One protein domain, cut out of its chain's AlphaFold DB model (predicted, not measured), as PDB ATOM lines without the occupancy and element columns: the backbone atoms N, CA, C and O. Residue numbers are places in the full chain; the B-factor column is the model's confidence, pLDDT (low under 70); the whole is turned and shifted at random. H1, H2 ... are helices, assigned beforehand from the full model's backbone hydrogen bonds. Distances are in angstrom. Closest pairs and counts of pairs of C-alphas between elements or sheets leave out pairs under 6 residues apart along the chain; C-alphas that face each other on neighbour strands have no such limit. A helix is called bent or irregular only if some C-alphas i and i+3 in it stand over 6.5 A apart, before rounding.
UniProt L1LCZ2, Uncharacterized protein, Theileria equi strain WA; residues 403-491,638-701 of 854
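This is residues 403 to 491 and 638 to 701 of the 854 residues of an uncharacterized protein of Theileria equi strain WA (UniProt L1LCZ2). An L of helices: H5, the longest, with H1 beside it makes an arm that meets, at H5's last residues, a row of three long helices side by side, H3, H4 and H6, with H4 in the middle. Short H2 packs on H3 and H4, and residues 638 to 644 of H5 stick out. The printed part has 153 residues with six named helices, H1 to H6 in chain order, and no named strand: all helix. It is loose, with a radius of gyration of the C-alphas of 19.5 A and spans of 62 by 51 by 32 A.

H5, residues 638 to 669, is 46.1 A long from C-alpha 638 at (13.805, -14.531, 60.992) to C-alpha 669 at (-18.243, -38.925, 38.505). H6 is residues 674 to 700, 38.4 A; H4 465 to 485, 30.6 A; H3 443 to 462, 26.9 A; H1 407 to 422, 22.2 A; H2 426 to 432. H4 is irregular: C-alphas 466 and 469 are 7.3 A apart.

With residues 652 to 663 alone, H5 touches H1, the same way at a tilt of 37 degrees, only just steep; the closest C-alphas, Ile 413 and Gly 656, are 5.9 A apart. H4, the hub, touches H6 at a shallow tilt of 16 degrees, opposite ways, closest at C-alphas Thr 466 and Phe 695, 4.8 A. H3 and H4 form a hairpin at 10 degrees, closest at C-alphas Leu 459 and Gly 471, 5.5 A. H2 touches H3, closest at C-alphas Leu 431 and Ile 449, 4.9 A. H3 and H6 are apart. Every O i to N i+4 pair is within hydrogen-bond range in H1, H2, H3 and H5; in H4 15 of 17 are, in H6 20 of 23.

C-alphas 443 and 638, the farthest apart, are 63.3 A apart. Residues 492 to 637 are cut out, with 53.0 A between C-alphas 491 and 638. No link printed whole is long. The pLDDT is under 70 at residues 436, 438 to 439, 487 to 491 and 672 to 675.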
ATOM      1  N   HIS A 403       6.029 -26.121  44.678       85.38
ATOM      2  CA  HIS A 403       6.657 -26.494  45.935       85.38
ATOM      3  C   HIS A 403       7.003 -25.279  46.789       85.38
ATOM      4  O   HIS A 403       7.074 -25.439  48.002       85.38
ATOM      5  N   ASP A 404       7.233 -24.107  46.200       87.25
ATOM      6  CA  ASP A 404       7.577 -22.881  46.921       87.25
ATOM      7  C   ASP A 404       6.337 -22.044  47.261       87.25
ATOM      8  O   ASP A 404       5.292 -22.144  46.618       87.25
ATOM      9  N   LEU A 405       6.448 -21.237  48.318       85.75
ATOM     10  CA  LEU A 405       5.346 -20.438  48.847       85.75
ATOM     11  C   LEU A 405       5.028 -19.260  47.914       85.75
ATOM     12  O   LEU A 405       5.762 -18.274  47.877       85.75
ATOM     13  N   GLU A 406       3.897 -19.333  47.213       83.75
ATOM     14  CA  GLU A 406       3.440 -18.282  46.306       83.75
ATOM     15  C   GLU A 406       2.041 -17.791  46.692       83.75
ATOM     16  O   GLU A 406       1.036 -18.490  46.550       83.75
ATOM     17  N   VAL A 407       1.960 -16.530  47.131       80.06
ATOM     18  CA  VAL A 407       0.713 -15.896  47.601       80.06
ATOM     19  C   VAL A 407      -0.396 -15.952  46.540       80.06
ATOM     20  O   VAL A 407      -1.563 -16.185  46.865       80.06
ATOM     21  N   PHE A 408      -0.037 -15.820  45.256       78.06
ATOM     22  CA  PHE A 408      -0.970 -15.985  44.140       78.06
ATOM     23  C   PHE A 408      -1.583 -17.395  44.112       78.06
ATOM     24  O   PHE A 408      -2.804 -17.530  44.004       78.06
ATOM     25  N   HIS A 409      -0.774 -18.441  44.293       78.19
ATOM     26  CA  HIS A 409      -1.250 -19.821  44.310       78.19
ATOM     27  C   HIS A 409      -2.104 -20.144  45.535       78.19
ATOM     28  O   HIS A 409      -3.128 -20.805  45.369       78.19
ATOM     29  N   ILE A 410      -1.792 -19.607  46.721       83.19
ATOM     30  CA  ILE A 410      -2.702 -19.696  47.878       83.19
ATOM     31  C   ILE A 410      -4.054 -19.047  47.556       83.19
ATOM     32  O   ILE A 410      -5.094 -19.659  47.806       83.19
ATOM     33  N   SER A 411      -4.069 -17.857  46.942       82.25
ATOM     34  CA  SER A 411      -5.331 -17.199  46.571       82.25
ATOM     35  C   SER A 411      -6.133 -18.007  45.540       82.25
ATOM     36  O   SER A 411      -7.341 -18.181  45.695       82.25
ATOM     37  N   ALA A 412      -5.458 -18.601  44.548       79.81
ATOM     38  CA  ALA A 412      -6.079 -19.438  43.528       79.81
ATOM     39  C   ALA A 412      -6.608 -20.769  44.096       79.81
ATOM     40  O   ALA A 412      -7.663 -21.238  43.667       79.81
ATOM     41  N   ILE A 413      -5.915 -21.370  45.069       84.88
ATOM     42  CA  ILE A 413      -6.368 -22.573  45.788       84.88
ATOM     43  C   ILE A 413      -7.609 -22.244  46.625       84.88
ATOM     44  O   ILE A 413      -8.619 -22.939  46.512       84.88
ATOM     45  N   ALA A 414      -7.579 -21.151  47.394       86.38
ATOM     46  CA  ALA A 414      -8.726 -20.685  48.170       86.38
ATOM     47  C   ALA A 414      -9.942 -20.371  47.277       86.38
ATOM     48  O   ALA A 414     -11.072 -20.717  47.625       86.38
ATOM     49  N   ASP A 415      -9.725 -19.792  46.093       80.94
ATOM     50  CA  ASP A 415     -10.785 -19.554  45.112       80.94
ATOM     51  C   ASP A 415     -11.309 -20.830  44.441       80.94
ATOM     52  O   ASP A 415     -12.506 -20.900  44.160       80.94
ATOM     53  N   ARG A 416     -10.475 -21.858  44.222       82.75
ATOM     54  CA  ARG A 416     -10.951 -23.178  43.770       82.75
ATOM     55  C   ARG A 416     -11.790 -23.863  44.845       82.75
ATOM     56  O   ARG A 416     -12.881 -24.318  44.524       82.75
ATOM     57  N   PHE A 417     -11.369 -23.856  46.115       86.12
ATOM     58  CA  PHE A 417     -12.206 -24.330  47.228       86.12
ATOM     59  C   PHE A 417     -13.528 -23.564  47.301       86.12
ATOM     60  O   PHE A 417     -14.596 -24.173  47.340       86.12
ATOM     61  N   ARG A 418     -13.478 -22.227  47.244       85.56
ATOM     62  CA  ARG A 418     -14.673 -21.376  47.216       85.56
ATOM     63  C   ARG A 418     -15.590 -21.748  46.054       85.56
ATOM     64  O   ARG A 418     -16.785 -21.905  46.266       85.56
ATOM     65  N   LEU A 419     -15.053 -21.933  44.848       80.25
ATOM     66  CA  LEU A 419     -15.829 -22.318  43.669       80.25
ATOM     67  C   LEU A 419     -16.408 -23.734  43.795       80.25
ATOM     68  O   LEU A 419     -17.574 -23.917  43.459       80.25
ATOM     69  N   PHE A 420     -15.653 -24.693  44.335       83.19
ATOM     70  CA  PHE A 420     -16.092 -26.069  44.581       83.19
ATOM     71  C   PHE A 420     -17.250 -26.139  45.588       83.19
ATOM     72  O   PHE A 420     -18.238 -26.820  45.320       83.19
ATOM     73  N   PHE A 421     -17.169 -25.388  46.692       82.56
ATOM     74  CA  PHE A 421     -18.236 -25.316  47.697       82.56
ATOM     75  C   PHE A 421     -19.436 -24.460  47.254       82.56
ATOM     76  O   PHE A 421     -20.567 -24.814  47.574       82.56
ATOM     77  N   THR A 422     -19.244 -23.363  46.501       82.69
ATOM     78  CA  THR A 422     -20.383 -22.550  46.010       82.69
ATOM     79  C   THR A 422     -21.097 -23.168  44.811       82.69
ATOM     80  O   THR A 422     -22.314 -23.068  44.716       82.69
ATOM     81  N   ARG A 423     -20.373 -23.833  43.900       79.88
ATOM     82  CA  ARG A 423     -20.969 -24.671  42.853       79.88
ATOM     83  C   ARG A 423     -21.099 -26.082  43.408       79.88
ATOM     84  O   ARG A 423     -20.357 -26.965  42.976       79.88
ATOM     85  N   LYS A 424     -21.998 -26.297  44.369       77.06
ATOM     86  CA  LYS A 424     -22.281 -27.629  44.921       77.06
ATOM     87  C   LYS A 424     -22.434 -28.687  43.794       77.06
ATOM     88  O   LYS A 424     -22.883 -28.357  42.692       77.06
ATOM     89  N   PRO A 425     -21.991 -29.943  43.984       79.19
ATOM     90  CA  PRO A 425     -22.262 -31.026  43.032       79.19
ATOM     91  C   PRO A 425     -23.772 -31.301  42.927       79.19
ATOM     92  O   PRO A 425     -24.432 -31.314  43.959       79.19
ATOM     93  N   LYS A 426     -24.318 -31.602  41.733       79.81
ATOM     94  CA  LYS A 426     -25.779 -31.805  41.544       79.81
ATOM     95  C   LYS A 426     -26.373 -32.838  42.516       79.81
ATOM     96  O   LYS A 426     -27.476 -32.661  43.014       79.81
ATOM     97  N   TRP A 427     -25.624 -33.904  42.817       84.19
ATOM     98  CA  TRP A 427     -26.058 -34.942  43.759       84.19
ATOM     99  C   TRP A 427     -26.218 -34.440  45.202       84.19
ATOM    100  O   TRP A 427     -26.979 -35.026  45.963       84.19
ATOM    101  N   VAL A 428     -25.537 -33.361  45.597       83.81
ATOM    102  CA  VAL A 428     -25.676 -32.800  46.947       83.81
ATOM    103  C   VAL A 428     -27.051 -32.151  47.108       83.81
ATOM    104  O   VAL A 428     -27.715 -32.425  48.098       83.81
ATOM    105  N   ASP A 429     -27.513 -31.389  46.117       82.62
ATOM    106  CA  ASP A 429     -28.806 -30.677  46.157       82.62
ATOM    107  C   ASP A 429     -30.001 -31.514  45.671       82.62
ATOM    108  O   ASP A 429     -31.153 -31.118  45.818       82.62
ATOM    109  N   LYS A 430     -29.751 -32.689  45.077       84.38
ATOM    110  CA  LYS A 430     -30.822 -33.600  44.637       84.38
ATOM    111  C   LYS A 430     -30.855 -34.960  45.328       84.38
ATOM    112  O   LYS A 430     -31.936 -35.531  45.369       84.38
ATOM    113  N   LEU A 431     -29.755 -35.467  45.902       86.31
ATOM    114  CA  LEU A 431     -29.748 -36.709  46.701       86.31
ATOM    115  C   LEU A 431     -29.604 -36.443  48.206       86.31
ATOM    116  O   LEU A 431     -30.371 -36.999  48.988       86.31
ATOM    117  N   LEU A 432     -28.634 -35.618  48.625       84.94
ATOM    118  CA  LEU A 432     -28.298 -35.430  50.050       84.94
ATOM    119  C   LEU A 432     -29.158 -34.366  50.754       84.94
ATOM    120  O   LEU A 432     -29.467 -34.507  51.932       84.94
ATOM    121  N   MET A 433     -29.530 -33.304  50.050       82.94
ATOM    122  CA  MET A 433     -30.412 -32.237  50.524       82.94
ATOM    123  C   MET A 433     -31.427 -31.933  49.417       82.94
ATOM    124  O   MET A 433     -31.292 -30.902  48.769       82.94
ATOM    125  N   PRO A 434     -32.381 -32.842  49.125       75.38
ATOM    126  CA  PRO A 434     -33.401 -32.589  48.112       75.38
ATOM    127  C   PRO A 434     -34.210 -31.343  48.497       75.38
ATOM    128  O   PRO A 434     -34.936 -31.358  49.494       75.38
ATOM    129  N   ASP A 435     -34.040 -30.267  47.725       71.81
ATOM    130  CA  ASP A 435     -34.737 -28.997  47.944       71.81
ATOM    131  C   ASP A 435     -36.266 -29.189  47.933       71.81
ATOM    132  O   ASP A 435     -36.809 -30.029  47.214       71.81
ATOM    133  N   SER A 436     -36.975 -28.404  48.747       55.25
ATOM    134  CA  SER A 436     -38.369 -28.655  49.143       55.25
ATOM    135  C   SER A 436     -39.438 -28.326  48.086       55.25
ATOM    136  O   SER A 436     -40.565 -28.004  48.456       55.25
ATOM    137  N   GLU A 437     -39.108 -28.391  46.795       70.62
ATOM    138  CA  GLU A 437     -40.026 -28.217  45.659       70.62
ATOM    139  C   GLU A 437     -40.307 -29.590  45.010       70.62
ATOM    140  O   GLU A 437     -39.568 -30.012  44.108       70.62
ATOM    141  N   PRO A 438     -41.346 -30.330  45.463       62.50
ATOM    142  CA  PRO A 438     -41.515 -31.747  45.126       62.50
ATOM    143  C   PRO A 438     -41.801 -31.966  43.640       62.50
ATOM    144  O   PRO A 438     -41.342 -32.943  43.049       62.50
ATOM    145  N   ASP A 439     -42.500 -31.007  43.031       69.69
ATOM    146  CA  ASP A 439     -42.959 -31.026  41.640       69.69
ATOM    147  C   ASP A 439     -41.802 -30.986  40.619       69.69
ATOM    148  O   ASP A 439     -42.008 -31.197  39.424       69.69
ATOM    149  N   SER A 440     -40.567 -30.746  41.081       71.19
ATOM    150  CA  SER A 440     -39.350 -30.690  40.260       71.19
ATOM    151  C   SER A 440     -38.618 -32.034  40.084       71.19
ATOM    152  O   SER A 440     -37.546 -32.062  39.475       71.19
ATOM    153  N   HIS A 441     -39.131 -33.137  40.644       79.25
ATOM    154  CA  HIS A 441     -38.442 -34.436  40.671       79.25
ATOM    155  C   HIS A 441     -39.053 -35.475  39.718       79.25
ATOM    156  O   HIS A 441     -40.235 -35.804  39.790       79.25
ATOM    157  N   SER A 442     -38.214 -36.077  38.870       85.81
ATOM    158  CA  SER A 442     -38.580 -37.251  38.073       85.81
ATOM    159  C   SER A 442     -38.689 -38.503  38.951       85.81
ATOM    160  O   SER A 442     -37.982 -38.644  39.951       85.81
ATOM    161  N   TYR A 443     -39.484 -39.490  38.522       88.69
ATOM    162  CA  TYR A 443     -39.492 -40.829  39.130       88.69
ATOM    163  C   TYR A 443     -38.091 -41.467  39.180       88.69
ATOM    164  O   TYR A 443     -37.793 -42.218  40.109       88.69
ATOM    165  N   LEU A 444     -37.210 -41.140  38.221       88.88
ATOM    166  CA  LEU A 444     -35.802 -41.551  38.259       88.88
ATOM    167  C   LEU A 444     -35.033 -40.878  39.403       88.88
ATOM    168  O   LEU A 444     -34.283 -41.557  40.101       88.88
ATOM    169  N   ASP A 445     -35.236 -39.578  39.636       87.25
ATOM    170  CA  ASP A 445     -34.585 -38.868  40.742       87.25
ATOM    171  C   ASP A 445     -35.036 -39.452  42.084       87.25
ATOM    172  O   ASP A 445     -34.197 -39.756  42.927       87.25
ATOM    173  N   ILE A 446     -36.339 -39.706  42.257       88.38
ATOM    174  CA  ILE A 446     -36.897 -40.345  43.462       88.38
ATOM    175  C   ILE A 446     -36.276 -41.733  43.688       88.38
ATOM    176  O   ILE A 446     -35.877 -42.053  44.810       88.38
ATOM    177  N   PHE A 447     -36.124 -42.546  42.635       93.00
ATOM    178  CA  PHE A 447     -35.442 -43.840  42.724       93.00
ATOM    179  C   PHE A 447     -33.982 -43.697  43.185       93.00
ATOM    180  O   PHE A 447     -33.556 -44.411  44.096       93.00
ATOM    181  N   PHE A 448     -33.220 -42.758  42.614       92.50
ATOM    182  CA  PHE A 448     -31.831 -42.520  43.019       92.50
ATOM    183  C   PHE A 448     -31.711 -41.945  44.438       92.50
ATOM    184  O   PHE A 448     -30.801 -42.349  45.161       92.50
ATOM    185  N   ILE A 449     -32.636 -41.080  44.872       89.31
ATOM    186  CA  ILE A 449     -32.723 -40.569  46.252       89.31
ATOM    187  C   ILE A 449     -32.923 -41.733  47.224       89.31
ATOM    188  O   ILE A 449     -32.129 -41.911  48.148       89.31
ATOM    189  N   VAL A 450     -33.940 -42.570  46.999       91.06
ATOM    190  CA  VAL A 450     -34.241 -43.715  47.872       91.06
ATOM    191  C   VAL A 450     -33.078 -44.712  47.892       91.06
ATOM    192  O   VAL A 450     -32.672 -45.152  48.966       91.06
ATOM    193  N   ALA A 451     -32.474 -45.022  46.740       94.62
ATOM    194  CA  ALA A 451     -31.306 -45.900  46.668       94.62
ATOM    195  C   ALA A 451     -30.087 -45.330  47.420       94.62
ATOM    196  O   ALA A 451     -29.414 -46.064  48.146       94.62
ATOM    197  N   PHE A 452     -29.818 -44.026  47.290       93.44
ATOM    198  CA  PHE A 452     -28.735 -43.336  47.992       93.44
ATOM    199  C   PHE A 452     -28.941 -43.370  49.512       93.44
ATOM    200  O   PHE A 452     -28.039 -43.783  50.243       93.44
ATOM    201  N   TRP A 453     -30.135 -43.017  49.998       92.56
ATOM    202  CA  TRP A 453     -30.436 -43.006  51.432       92.56
ATOM    203  C   TRP A 453     -30.490 -44.402  52.055       92.56
ATOM    204  O   TRP A 453     -30.006 -44.573  53.172       92.56
ATOM    205  N   LEU A 454     -30.984 -45.422  51.343       93.94
ATOM    206  CA  LEU A 454     -30.925 -46.813  51.814       93.94
ATOM    207  C   LEU A 454     -29.481 -47.323  51.918       93.94
ATOM    208  O   LEU A 454     -29.137 -47.988  52.896       93.94
ATOM    209  N   LEU A 455     -28.614 -46.986  50.955       93.69
ATOM    210  CA  LEU A 455     -27.188 -47.315  51.027       93.69
ATOM    211  C   LEU A 455     -26.479 -46.565  52.159       93.69
ATOM    212  O   LEU A 455     -25.679 -47.177  52.862       93.69
ATOM    213  N   LEU A 456     -26.788 -45.282  52.365       90.75
ATOM    214  CA  LEU A 456     -26.220 -44.468  53.441       90.75
ATOM    215  C   LEU A 456     -26.672 -44.956  54.827       90.75
ATOM    216  O   LEU A 456     -25.842 -45.114  55.718       90.75
ATOM    217  N   PHE A 457     -27.957 -45.277  55.000       90.50
ATOM    218  CA  PHE A 457     -28.486 -45.867  56.231       90.50
ATOM    219  C   PHE A 457     -27.843 -47.228  56.524       90.50
ATOM    220  O   PHE A 457     -27.364 -47.464  57.631       90.50
ATOM    221  N   ASN A 458     -27.743 -48.104  55.518       90.06
ATOM    222  CA  ASN A 458     -27.035 -49.375  55.647       90.06
ATOM    223  C   ASN A 458     -25.556 -49.162  56.028       90.06
ATOM    224  O   ASN A 458     -25.073 -49.822  56.942       90.06
ATOM    225  N   LEU A 459     -24.858 -48.218  55.388       88.06
ATOM    226  CA  LEU A 459     -23.454 -47.882  55.662       88.06
ATOM    227  C   LEU A 459     -23.222 -47.366  57.094       88.06
ATOM    228  O   LEU A 459     -22.200 -47.696  57.685       88.06
ATOM    229  N   VAL A 460     -24.145 -46.565  57.636       87.06
ATOM    230  CA  VAL A 460     -23.999 -45.912  58.950       87.06
ATOM    231  C   VAL A 460     -24.531 -46.767  60.107       87.06
ATOM    232  O   VAL A 460     -23.971 -46.714  61.198       87.06
ATOM    233  N   VAL A 461     -25.603 -47.542  59.896       89.94
ATOM    234  CA  VAL A 461     -26.364 -48.195  60.983       89.94
ATOM    235  C   VAL A 461     -26.217 -49.721  61.003       89.94
ATOM    236  O   VAL A 461     -26.280 -50.320  62.073       89.94
ATOM    237  N   ILE A 462     -26.030 -50.371  59.847       88.94
ATOM    238  CA  ILE A 462     -26.099 -51.845  59.717       88.94
ATOM    239  C   ILE A 462     -24.746 -52.467  59.332       88.94
ATOM    240  O   ILE A 462     -24.456 -53.616  59.679       88.94
ATOM    241  N   ALA A 463     -23.908 -51.747  58.588       86.56
ATOM    242  CA  ALA A 463     -22.682 -52.284  58.017       86.56
ATOM    243  C   ALA A 463     -21.593 -52.513  59.088       86.56
ATOM    244  O   ALA A 463     -21.136 -51.553  59.708       86.56
ATOM    245  N   PRO A 464     -21.083 -53.749  59.269       89.25
ATOM    246  CA  PRO A 464     -19.843 -53.959  60.009       89.25
ATOM    247  C   PRO A 464     -18.666 -53.319  59.258       89.25
ATOM    248  O   PRO A 464     -18.724 -53.160  58.035       89.25
ATOM    249  N   LEU A 465     -17.565 -53.038  59.969       81.19
ATOM    250  CA  LEU A 465     -16.353 -52.387  59.431       81.19
ATOM    251  C   LEU A 465     -15.900 -52.952  58.069       81.19
ATOM    252  O   LEU A 465     -15.530 -52.209  57.163       81.19
ATOM    253  N   THR A 466     -16.002 -54.273  57.907       87.94
ATOM    254  CA  THR A 466     -15.637 -55.031  56.699       87.94
ATOM    255  C   THR A 466     -16.411 -54.620  55.443       87.94
ATOM    256  O   THR A 466     -15.880 -54.702  54.336       87.94
ATOM    257  N   LYS A 467     -17.659 -54.162  55.600       88.50
ATOM    258  CA  LYS A 467     -18.544 -53.742  54.506       88.50
ATOM    259  C   LYS A 467     -18.486 -52.239  54.229       88.50
ATOM    260  O   LYS A 467     -19.020 -51.826  53.201       88.50
ATOM    261  N   LEU A 468     -17.834 -51.426  55.069       87.81
ATOM    262  CA  LEU A 468     -17.762 -49.971  54.869       87.81
ATOM    263  C   LEU A 468     -17.179 -49.566  53.496       87.81
ATOM    264  O   LEU A 468     -17.804 -48.737  52.832       87.81
ATOM    265  N   PRO A 469     -16.074 -50.160  52.988       88.88
ATOM    266  CA  PRO A 469     -15.541 -49.782  51.675       88.88
ATOM    267  C   PRO A 469     -16.476 -50.186  50.527       88.88
ATOM    268  O   PRO A 469     -16.597 -49.458  49.547       88.88
ATOM    269  N   LEU A 470     -17.187 -51.312  50.661       89.44
ATOM    270  CA  LEU A 470     -18.183 -51.756  49.682       89.44
ATOM    271  C   LEU A 470     -19.424 -50.849  49.687       89.44
ATOM    272  O   LEU A 470     -19.934 -50.506  48.624       89.44
ATOM    273  N   GLY A 471     -19.890 -50.416  50.860       89.75
ATOM    274  CA  GLY A 471     -20.976 -49.441  50.972       89.75
ATOM    275  C   GLY A 471     -20.589 -48.082  50.385       89.75
ATOM    276  O   GLY A 471     -21.362 -47.512  49.619       89.75
ATOM    277  N   ALA A 472     -19.367 -47.606  50.645       88.94
ATOM    278  CA  ALA A 472     -18.829 -46.388  50.038       88.94
ATOM    279  C   ALA A 472     -18.692 -46.506  48.506       88.94
ATOM    280  O   ALA A 472     -19.043 -45.570  47.783       88.94
ATOM    281  N   TYR A 473     -18.254 -47.665  47.995       91.94
ATOM    282  CA  TYR A 473     -18.227 -47.957  46.558       91.94
ATOM    283  C   TYR A 473     -19.628 -47.878  45.939       91.94
ATOM    284  O   TYR A 473     -19.824 -47.173  44.952       91.94
ATOM    285  N   LEU A 474     -20.618 -48.548  46.540       93.44
ATOM    286  CA  LEU A 474     -22.000 -48.553  46.053       93.44
ATOM    287  C   LEU A 474     -22.644 -47.160  46.116       93.44
ATOM    288  O   LEU A 474     -23.324 -46.769  45.171       93.44
ATOM    289  N   LEU A 475     -22.390 -46.383  47.174       92.19
ATOM    290  CA  LEU A 475     -22.864 -45.000  47.294       92.19
ATOM    291  C   LEU A 475     -22.261 -44.107  46.196       92.19
ATOM    292  O   LEU A 475     -22.971 -43.323  45.565       92.19
ATOM    293  N   THR A 476     -20.967 -44.281  45.909       91.19
ATOM    294  CA  THR A 476     -20.261 -43.586  44.817       91.19
ATOM    295  C   THR A 476     -20.803 -44.000  43.445       91.19
ATOM    296  O   THR A 476     -21.011 -43.152  42.575       91.19
ATOM    297  N   LEU A 477     -21.098 -45.290  43.260       92.31
ATOM    298  CA  LEU A 477     -21.693 -45.833  42.040       92.31
ATOM    299  C   LEU A 477     -23.090 -45.254  41.800       92.31
ATOM    300  O   LEU A 477     -23.329 -44.707  40.729       92.31
ATOM    301  N   VAL A 478     -23.980 -45.284  42.795       94.00
ATOM    302  CA  VAL A 478     -25.322 -44.673  42.715       94.00
ATOM    303  C   VAL A 478     -25.236 -43.173  42.426       94.00
ATOM    304  O   VAL A 478     -25.928 -42.689  41.535       94.00
ATOM    305  N   THR A 479     -24.319 -42.456  43.081       91.50
ATOM    306  CA  THR A 479     -24.067 -41.022  42.841       91.50
ATOM    307  C   THR A 479     -23.641 -40.723  41.396       91.50
ATOM    308  O   THR A 479     -23.994 -39.685  40.839       91.50
ATOM    309  N   SER A 480     -22.891 -41.625  40.763       90.88
ATOM    310  CA  SER A 480     -22.422 -41.450  39.385       90.88
ATOM    311  C   SER A 480     -23.428 -41.950  38.345       90.88
ATOM    312  O   SER A 480     -23.598 -41.322  37.305       90.88
ATOM    313  N   LEU A 481     -24.161 -43.030  38.631       91.00
ATOM    314  CA  LEU A 481     -25.295 -43.460  37.809       91.00
ATOM    315  C   LEU A 481     -26.411 -42.405  37.809       91.00
ATOM    316  O   LEU A 481     -27.024 -42.195  36.767       91.00
ATOM    317  N   TYR A 482     -26.598 -41.676  38.916       91.12
ATOM    318  CA  TYR A 482     -27.451 -40.488  38.961       91.12
ATOM    319  C   TYR A 482     -27.002 -39.429  37.942       91.12
ATOM    320  O   TYR A 482     -27.811 -39.006  37.125       91.12
ATOM    321  N   TYR A 483     -25.711 -39.071  37.886       86.62
ATOM    322  CA  TYR A 483     -25.198 -38.152  36.854       86.62
ATOM    323  C   TYR A 483     -25.397 -38.648  35.412       86.62
ATOM    324  O   TYR A 483     -25.495 -37.825  34.507       86.62
ATOM    325  N   LYS A 484     -25.438 -39.968  35.191       87.00
ATOM    326  CA  LYS A 484     -25.627 -40.571  33.862       87.00
ATOM    327  C   LYS A 484     -27.091 -40.643  33.418       87.00
ATOM    328  O   LYS A 484     -27.358 -40.585  32.221       87.00
ATOM    329  N   PHE A 485     -28.013 -40.861  34.356       87.69
ATOM    330  CA  PHE A 485     -29.409 -41.209  34.063       87.69
ATOM    331  C   PHE A 485     -30.444 -40.199  34.567       87.69
ATOM    332  O   PHE A 485     -31.580 -40.241  34.099       87.69
ATOM    333  N   SER A 486     -30.091 -39.294  35.485       81.62
ATOM    334  CA  SER A 486     -30.911 -38.108  35.737       81.62
ATOM    335  C   SER A 486     -30.890 -37.273  34.455       81.62
ATOM    336  O   SER A 486     -29.799 -36.901  34.003       81.62
ATOM    337  N   PRO A 487     -32.043 -37.025  33.808       65.81
ATOM    338  CA  PRO A 487     -32.067 -36.211  32.605       65.81
ATOM    339  C   PRO A 487     -31.548 -34.817  32.955       65.81
ATOM    340  O   PRO A 487     -31.927 -34.249  33.980       65.81
ATOM    341  N   GLU A 488     -30.699 -34.233  32.106       62.31
ATOM    342  CA  GLU A 488     -30.350 -32.827  32.279       62.31
ATOM    343  C   GLU A 488     -31.592 -31.964  32.032       62.31
ATOM    344  O   GLU A 488     -31.871 -31.547  30.905       62.31
ATOM    345  N   VAL A 489     -32.290 -31.624  33.126       47.06
ATOM    346  CA  VAL A 489     -32.986 -30.342  33.237       47.06
ATOM    347  C   VAL A 489     -31.971 -29.309  32.781       47.06
ATOM    348  O   VAL A 489     -30.957 -29.072  33.443       47.06
ATOM    349  N   SER A 490     -32.197 -28.789  31.579       38.00
ATOM    350  CA  SER A 490     -31.224 -27.966  30.884       38.00
ATOM    351  C   SER A 490     -31.232 -26.572  31.491       38.00
ATOM    352  O   SER A 490     -31.784 -25.637  30.911       38.00
ATOM    353  N   TYR A 491     -30.562 -26.431  32.644       35.19
ATOM    354  CA  TYR A 491     -29.895 -25.187  33.020       35.19
ATOM    355  C   TYR A 491     -29.245 -24.654  31.739       35.19
ATOM    356  O   TYR A 491     -28.412 -25.366  31.168       35.19
ATOM    357  N   SER A 638      13.445 -13.850  62.240       79.44
ATOM    358  CA  SER A 638      13.805 -14.531  60.992       79.44
ATOM    359  C   SER A 638      13.505 -16.034  61.054       79.44
ATOM    360  O   SER A 638      13.019 -16.597  60.073       79.44
ATOM    361  N   GLU A 639      13.693 -16.673  62.213       83.62
ATOM    362  CA  GLU A 639      13.369 -18.083  62.407       83.62
ATOM    363  C   GLU A 639      11.864 -18.304  62.589       83.62
ATOM    364  O   GLU A 639      11.303 -19.214  61.979       83.62
ATOM    365  N   VAL A 640      11.174 -17.436  63.339       84.31
ATOM    366  CA  VAL A 640       9.703 -17.477  63.459       84.31
ATOM    367  C   VAL A 640       9.051 -17.322  62.079       84.31
ATOM    368  O   VAL A 640       8.157 -18.094  61.729       84.31
ATOM    369  N   VAL A 641       9.549 -16.404  61.241       85.00
ATOM    370  CA  VAL A 641       9.107 -16.246  59.846       85.00
ATOM    371  C   VAL A 641       9.512 -17.447  58.977       85.00
ATOM    372  O   VAL A 641       8.684 -17.909  58.197       85.00
ATOM    373  N   LYS A 642      10.715 -18.027  59.126       88.56
ATOM    374  CA  LYS A 642      11.135 -19.272  58.434       88.56
ATOM    375  C   LYS A 642      10.178 -20.432  58.758       88.56
ATOM    376  O   LYS A 642       9.686 -21.096  57.844       88.56
ATOM    377  N   ARG A 643       9.852 -20.635  60.042       90.00
ATOM    378  CA  ARG A 643       8.886 -21.639  60.529       90.00
ATOM    379  C   ARG A 643       7.475 -21.366  59.988       90.00
ATOM    380  O   ARG A 643       6.849 -22.282  59.454       90.00
ATOM    381  N   ALA A 644       6.996 -20.120  60.034       89.19
ATOM    382  CA  ALA A 644       5.679 -19.732  59.519       89.19
ATOM    383  C   ALA A 644       5.556 -19.899  57.992       89.19
ATOM    384  O   ALA A 644       4.561 -20.442  57.511       89.19
ATOM    385  N   CYS A 645       6.576 -19.509  57.222       87.38
ATOM    386  CA  CYS A 645       6.629 -19.718  55.775       87.38
ATOM    387  C   CYS A 645       6.659 -21.210  55.415       87.38
ATOM    388  O   CYS A 645       5.962 -21.623  54.490       87.38
ATOM    389  N   ASN A 646       7.392 -22.039  56.166       90.62
ATOM    390  CA  ASN A 646       7.382 -23.492  55.981       90.62
ATOM    391  C   ASN A 646       6.015 -24.113  56.322       90.62
ATOM    392  O   ASN A 646       5.529 -24.960  55.572       90.62
ATOM    393  N   ALA A 647       5.342 -23.658  57.382       90.00
ATOM    394  CA  ALA A 647       3.977 -24.085  57.691       90.00
ATOM    395  C   ALA A 647       2.989 -23.679  56.579       90.00
ATOM    396  O   ALA A 647       2.224 -24.514  56.096       90.00
ATOM    397  N   ALA A 648       3.054 -22.433  56.097       88.56
ATOM    398  CA  ALA A 648       2.232 -21.949  54.987       88.56
ATOM    399  C   ALA A 648       2.503 -22.711  53.675       88.56
ATOM    400  O   ALA A 648       1.565 -23.020  52.942       88.56
ATOM    401  N   ARG A 649       3.763 -23.077  53.407       92.44
ATOM    402  CA  ARG A 649       4.191 -23.930  52.284       92.44
ATOM    403  C   ARG A 649       3.570 -25.327  52.369       92.44
ATOM    404  O   ARG A 649       2.994 -25.800  51.392       92.44
ATOM    405  N   ILE A 650       3.629 -25.971  53.536       90.88
ATOM    406  CA  ILE A 650       3.009 -27.286  53.774       90.88
ATOM    407  C   ILE A 650       1.485 -27.201  53.593       90.88
ATOM    408  O   ILE A 650       0.901 -28.028  52.895       90.88
ATOM    409  N   VAL A 651       0.844 -26.161  54.136       89.31
ATOM    410  CA  VAL A 651      -0.597 -25.913  53.971       89.31
ATOM    411  C   VAL A 651      -0.966 -25.667  52.500       89.31
ATOM    412  O   VAL A 651      -1.935 -26.257  52.029       89.31
ATOM    413  N   GLN A 652      -0.186 -24.882  51.745       90.94
ATOM    414  CA  GLN A 652      -0.367 -24.682  50.297       90.94
ATOM    415  C   GLN A 652      -0.310 -26.013  49.535       90.94
ATOM    416  O   GLN A 652      -1.162 -26.269  48.683       90.94
ATOM    417  N   ILE A 653       0.671 -26.865  49.849       89.25
ATOM    418  CA  ILE A 653       0.865 -28.168  49.204       89.25
ATOM    419  C   ILE A 653      -0.309 -29.109  49.505       89.25
ATOM    420  O   ILE A 653      -0.907 -29.649  48.573       89.25
ATOM    421  N   ILE A 654      -0.687 -29.261  50.781       89.31
ATOM    422  CA  ILE A 654      -1.806 -30.120  51.200       89.31
ATOM    423  C   ILE A 654      -3.112 -29.631  50.567       89.31
ATOM    424  O   ILE A 654      -3.758 -30.383  49.839       89.31
ATOM    425  N   LEU A 655      -3.474 -28.359  50.771       89.81
ATOM    426  CA  LEU A 655      -4.708 -27.782  50.235       89.81
ATOM    427  C   LEU A 655      -4.752 -27.843  48.702       89.81
ATOM    428  O   LEU A 655      -5.802 -28.149  48.140       89.81
ATOM    429  N   GLY A 656      -3.622 -27.607  48.027       87.44
ATOM    430  CA  GLY A 656      -3.493 -27.714  46.574       87.44
ATOM    431  C   GLY A 656      -3.781 -29.123  46.054       87.44
ATOM    432  O   GLY A 656      -4.592 -29.281  45.139       87.44
ATOM    433  N   TYR A 657      -3.190 -30.156  46.662       87.19
ATOM    434  CA  TYR A 657      -3.462 -31.539  46.269       87.19
ATOM    435  C   TYR A 657      -4.875 -31.994  46.665       87.19
ATOM    436  O   TYR A 657      -5.518 -32.687  45.878       87.19
ATOM    437  N   THR A 658      -5.411 -31.553  47.809       86.69
ATOM    438  CA  THR A 658      -6.797 -31.842  48.212       86.69
ATOM    439  C   THR A 658      -7.817 -31.240  47.242       86.69
ATOM    440  O   THR A 658      -8.720 -31.958  46.813       86.69
ATOM    441  N   ILE A 659      -7.683 -29.966  46.840       86.44
ATOM    442  CA  ILE A 659      -8.632 -29.371  45.881       86.44
ATOM    443  C   ILE A 659      -8.481 -29.969  44.485       86.44
ATOM    444  O   ILE A 659      -9.487 -30.212  43.827       86.44
ATOM    445  N   MET A 660      -7.254 -30.290  44.053       82.69
ATOM    446  CA  MET A 660      -7.043 -31.017  42.802       82.69
ATOM    447  C   MET A 660      -7.715 -32.392  42.840       82.69
ATOM    448  O   MET A 660      -8.422 -32.729  41.899       82.69
ATOM    449  N   PHE A 661      -7.565 -33.169  43.916       83.31
ATOM    450  CA  PHE A 661      -8.251 -34.456  44.058       83.31
ATOM    451  C   PHE A 661      -9.782 -34.303  44.061       83.31
ATOM    452  O   PHE A 661     -10.470 -35.070  43.394       83.31
ATOM    453  N   ALA A 662     -10.322 -33.287  44.742       83.12
ATOM    454  CA  ALA A 662     -11.761 -33.033  44.802       83.12
ATOM    455  C   ALA A 662     -12.357 -32.584  43.449       83.12
ATOM    456  O   ALA A 662     -13.395 -33.107  43.037       83.12
ATOM    457  N   GLU A 663     -11.697 -31.666  42.727       80.44
ATOM    458  CA  GLU A 663     -12.061 -31.294  41.348       80.44
ATOM    459  C   GLU A 663     -12.032 -32.529  40.432       80.44
ATOM    460  O   GLU A 663     -12.995 -32.794  39.711       80.44
ATOM    461  N   LYS A 664     -10.961 -33.325  40.503       78.75
ATOM    462  CA  LYS A 664     -10.756 -34.512  39.662       78.75
ATOM    463  C   LYS A 664     -11.782 -35.618  39.934       78.75
ATOM    464  O   LYS A 664     -12.395 -36.117  38.995       78.75
ATOM    465  N   LEU A 665     -12.057 -35.934  41.203       78.38
ATOM    466  CA  LEU A 665     -13.098 -36.892  41.593       78.38
ATOM    467  C   LEU A 665     -14.483 -36.440  41.105       78.38
ATOM    468  O   LEU A 665     -15.248 -37.255  40.595       78.38
ATOM    469  N   ARG A 666     -14.794 -35.138  41.195       81.44
ATOM    470  CA  ARG A 666     -16.035 -34.574  40.649       81.44
ATOM    471  C   ARG A 666     -16.147 -34.826  39.145       81.44
ATOM    472  O   ARG A 666     -17.163 -35.368  38.728       81.44
ATOM    473  N   PHE A 667     -15.126 -34.480  38.355       75.06
ATOM    474  CA  PHE A 667     -15.125 -34.706  36.901       75.06
ATOM    475  C   PHE A 667     -15.243 -36.185  36.523       75.06
ATOM    476  O   PHE A 667     -15.982 -36.532  35.604       75.06
ATOM    477  N   SER A 668     -14.574 -37.069  37.258       79.19
ATOM    478  CA  SER A 668     -14.696 -38.512  37.053       79.19
ATOM    479  C   SER A 668     -16.109 -39.048  37.283       79.19
ATOM    480  O   SER A 668     -16.496 -40.023  36.641       79.19
ATOM    481  N   LEU A 669     -16.900 -38.441  38.172       81.25
ATOM    482  CA  LEU A 669     -18.243 -38.925  38.505       81.25
ATOM    483  C   LEU A 669     -19.343 -38.446  37.544       81.25
ATOM    484  O   LEU A 669     -20.413 -39.056  37.554       81.25
ATOM    485  N   THR A 670     -19.119 -37.412  36.719       77.06
ATOM    486  CA  THR A 670     -20.180 -36.809  35.880       77.06
ATOM    487  C   THR A 670     -20.457 -37.507  34.543       77.06
ATOM    488  O   THR A 670     -21.343 -37.072  33.823       77.06
ATOM    489  N   TRP A 671     -19.740 -38.577  34.183       76.19
ATOM    490  CA  TRP A 671     -19.890 -39.318  32.912       76.19
ATOM    491  C   TRP A 671     -19.644 -38.551  31.600       76.19
ATOM    492  O   TRP A 671     -19.585 -39.210  30.566       76.19
ATOM    493  N   ASN A 672     -19.372 -37.237  31.616       69.06
ATOM    494  CA  ASN A 672     -18.955 -36.448  30.437       69.06
ATOM    495  C   ASN A 672     -17.817 -37.111  29.634       69.06
ATOM    496  O   ASN A 672     -17.744 -36.968  28.421       69.06
ATOM    497  N   TYR A 673     -16.934 -37.839  30.323       66.50
ATOM    498  CA  TYR A 673     -15.897 -38.676  29.729       66.50
ATOM    499  C   TYR A 673     -16.081 -40.113  30.248       66.50
ATOM    500  O   TYR A 673     -15.441 -40.483  31.241       66.50
ATOM    501  N   PRO A 674     -16.937 -40.950  29.620       69.06
ATOM    502  CA  PRO A 674     -17.311 -42.267  30.153       69.06
ATOM    503  C   PRO A 674     -16.106 -43.164  30.446       69.06
ATOM    504  O   PRO A 674     -16.081 -43.892  31.436       69.06
ATOM    505  N   ALA A 675     -15.071 -43.056  29.612       66.94
ATOM    506  CA  ALA A 675     -13.828 -43.803  29.724       66.94
ATOM    507  C   ALA A 675     -12.965 -43.399  30.946       66.94
ATOM    508  O   ALA A 675     -12.136 -44.198  31.381       66.94
ATOM    509  N   SER A 676     -13.176 -42.205  31.522       70.19
ATOM    510  CA  SER A 676     -12.607 -41.779  32.815       70.19
ATOM    511  C   SER A 676     -13.486 -42.211  33.997       70.19
ATOM    512  O   SER A 676     -12.975 -42.613  35.044       70.19
ATOM    513  N   SER A 677     -14.813 -42.206  33.829       79.75
ATOM    514  CA  SER A 677     -15.759 -42.676  34.851       79.75
ATOM    515  C   SER A 677     -15.622 -44.177  35.110       79.75
ATOM    516  O   SER A 677     -15.360 -44.572  36.245       79.75
ATOM    517  N   PHE A 678     -15.690 -45.010  34.062       77.94
ATOM    518  CA  PHE A 678     -15.416 -46.454  34.150       77.94
ATOM    519  C   PHE A 678     -14.075 -46.741  34.821       77.94
ATOM    520  O   PHE A 678     -13.976 -47.609  35.687       77.94
ATOM    521  N   LEU A 679     -13.050 -45.978  34.448       73.94
ATOM    522  CA  LEU A 679     -11.722 -46.116  35.012       73.94
ATOM    523  C   LEU A 679     -11.671 -45.759  36.500       73.94
ATOM    524  O   LEU A 679     -11.047 -46.463  37.287       73.94
ATOM    525  N   THR A 680     -12.344 -44.688  36.907       80.81
ATOM    526  CA  THR A 680     -12.390 -44.290  38.316       80.81
ATOM    527  C   THR A 680     -13.093 -45.364  39.146       80.81
ATOM    528  O   THR A 680     -12.631 -45.681  40.238       80.81
ATOM    529  N   PHE A 681     -14.122 -46.027  38.603       83.88
ATOM    530  CA  PHE A 681     -14.712 -47.218  39.224       83.88
ATOM    531  C   PHE A 681     -13.781 -48.434  39.243       83.88
ATOM    532  O   PHE A 681     -13.797 -49.173  40.226       83.88
ATOM    533  N   PHE A 682     -12.933 -48.630  38.233       82.06
ATOM    534  CA  PHE A 682     -11.901 -49.671  38.255       82.06
ATOM    535  C   PHE A 682     -10.844 -49.404  39.341       82.06
ATOM    536  O   PHE A 682     -10.594 -50.279  40.165       82.06
ATOM    537  N   ILE A 683     -10.296 -48.184  39.418       79.69
ATOM    538  CA  ILE A 683      -9.332 -47.775  40.456       79.69
ATOM    539  C   ILE A 683      -9.960 -47.888  41.852       79.69
ATOM    540  O   ILE A 683      -9.341 -48.444  42.755       79.69
ATOM    541  N   LEU A 684     -11.207 -47.433  42.033       83.81
ATOM    542  CA  LEU A 684     -11.935 -47.603  43.293       83.81
ATOM    543  C   LEU A 684     -12.165 -49.085  43.622       83.81
ATOM    544  O   LEU A 684     -11.967 -49.474  44.765       83.81
ATOM    545  N   SER A 685     -12.516 -49.933  42.652       82.69
ATOM    546  CA  SER A 685     -12.688 -51.377  42.887       82.69
ATOM    547  C   SER A 685     -11.379 -52.040  43.330       82.69
ATOM    548  O   SER A 685     -11.348 -52.736  44.343       82.69
ATOM    549  N   VAL A 686     -10.289 -51.787  42.599       82.19
ATOM    550  CA  VAL A 686      -8.957 -52.354  42.865       82.19
ATOM    551  C   VAL A 686      -8.360 -51.811  44.166       82.19
ATOM    552  O   VAL A 686      -7.705 -52.562  44.879       82.19
ATOM    553  N   GLY A 687      -8.608 -50.543  44.508       80.50
ATOM    554  CA  GLY A 687      -8.121 -49.912  45.738       80.50
ATOM    555  C   GLY A 687      -8.952 -50.230  46.985       80.50
ATOM    556  O   GLY A 687      -8.393 -50.376  48.069       80.50
ATOM    557  N   LEU A 688     -10.275 -50.383  46.863       85.31
ATOM    558  CA  LEU A 688     -11.147 -50.699  48.001       85.31
ATOM    559  C   LEU A 688     -11.130 -52.193  48.354       85.31
ATOM    560  O   LEU A 688     -11.361 -52.520  49.513       85.31
ATOM    561  N   LEU A 689     -10.809 -53.097  47.419       83.38
ATOM    562  CA  LEU A 689     -10.672 -54.537  47.692       83.38
ATOM    563  C   LEU A 689      -9.611 -54.868  48.768       83.38
ATOM    564  O   LEU A 689      -9.962 -55.528  49.744       83.38
ATOM    565  N   PRO A 690      -8.343 -54.415  48.697       81.62
ATOM    566  CA  PRO A 690      -7.389 -54.656  49.780       81.62
ATOM    567  C   PRO A 690      -7.809 -53.969  51.087       81.62
ATOM    568  O   PRO A 690      -7.481 -54.468  52.158       81.62
ATOM    569  N   ILE A 691      -8.594 -52.884  51.031       82.88
ATOM    570  CA  ILE A 691      -9.148 -52.225  52.223       82.88
ATOM    571  C   ILE A 691     -10.293 -53.054  52.843       82.88
ATOM    572  O   ILE A 691     -10.356 -53.153  54.068       82.88
ATOM    573  N   THR A 692     -11.161 -53.717  52.060       85.00
ATOM    574  CA  THR A 692     -12.146 -54.668  52.621       85.00
ATOM    575  C   THR A 692     -11.460 -55.887  53.226       85.00
ATOM    576  O   THR A 692     -11.861 -56.317  54.305       85.00
ATOM    577  N   VAL A 693     -10.400 -56.408  52.597       83.62
ATOM    578  CA  VAL A 693      -9.590 -57.511  53.145       83.62
ATOM    579  C   VAL A 693      -8.884 -57.083  54.436       83.62
ATOM    580  O   VAL A 693      -8.930 -57.817  55.421       83.62
ATOM    581  N   LEU A 694      -8.307 -55.879  54.482       85.31
ATOM    582  CA  LEU A 694      -7.690 -55.324  55.688       85.31
ATOM    583  C   LEU A 694      -8.715 -55.159  56.818       85.31
ATOM    584  O   LEU A 694      -8.476 -55.642  57.921       85.31
ATOM    585  N   PHE A 695      -9.880 -54.552  56.556       85.31
ATOM    586  CA  PHE A 695     -10.937 -54.446  57.568       85.31
ATOM    587  C   PHE A 695     -11.516 -55.808  57.971       85.31
ATOM    588  O   PHE A 695     -11.890 -55.980  59.130       85.31
ATOM    589  N   TYR A 696     -11.552 -56.791  57.066       87.44
ATOM    590  CA  TYR A 696     -11.917 -58.169  57.390       87.44
ATOM    591  C   TYR A 696     -10.922 -58.788  58.377       87.44
ATOM    592  O   TYR A 696     -11.342 -59.220  59.448       87.44
ATOM    593  N   VAL A 697      -9.615 -58.726  58.103       85.81
ATOM    594  CA  VAL A 697      -8.567 -59.192  59.030       85.81
ATOM    595  C   VAL A 697      -8.628 -58.447  60.371       85.81
ATOM    596  O   VAL A 697      -8.610 -59.083  61.420       85.81
ATOM    597  N   ILE A 698      -8.809 -57.122  60.357       85.62
ATOM    598  CA  ILE A 698      -9.020 -56.290  61.557       85.62
ATOM    599  C   ILE A 698     -10.245 -56.749  62.368       85.62
ATOM    600  O   ILE A 698     -10.204 -56.713  63.596       85.62
ATOM    601  N   SER A 699     -11.318 -57.201  61.708       86.75
ATOM    602  CA  SER A 699     -12.539 -57.692  62.366       86.75
ATOM    603  C   SER A 699     -12.445 -59.124  62.903       86.75
ATOM    604  O   SER A 699     -13.206 -59.481  63.799       86.75
ATOM    605  N   LEU A 700     -11.509 -59.938  62.391       86.94
ATOM    606  CA  LEU A 700     -11.204 -61.259  62.952       86.94
ATOM    607  C   LEU A 700     -10.475 -61.151  64.301       86.94
ATOM    608  O   LEU A 700     -10.527 -62.085  65.095       86.94
ATOM    609  N   VAL A 701      -9.810 -60.021  64.567       86.12
ATOM    610  CA  VAL A 701      -9.153 -59.726  65.847       86.12
ATOM    611  C   VAL A 701     -10.218 -59.315  66.879       86.12
ATOM    612  O   VAL A 701     -10.844 -58.264  66.722       86.12
TER     613      VAL A 701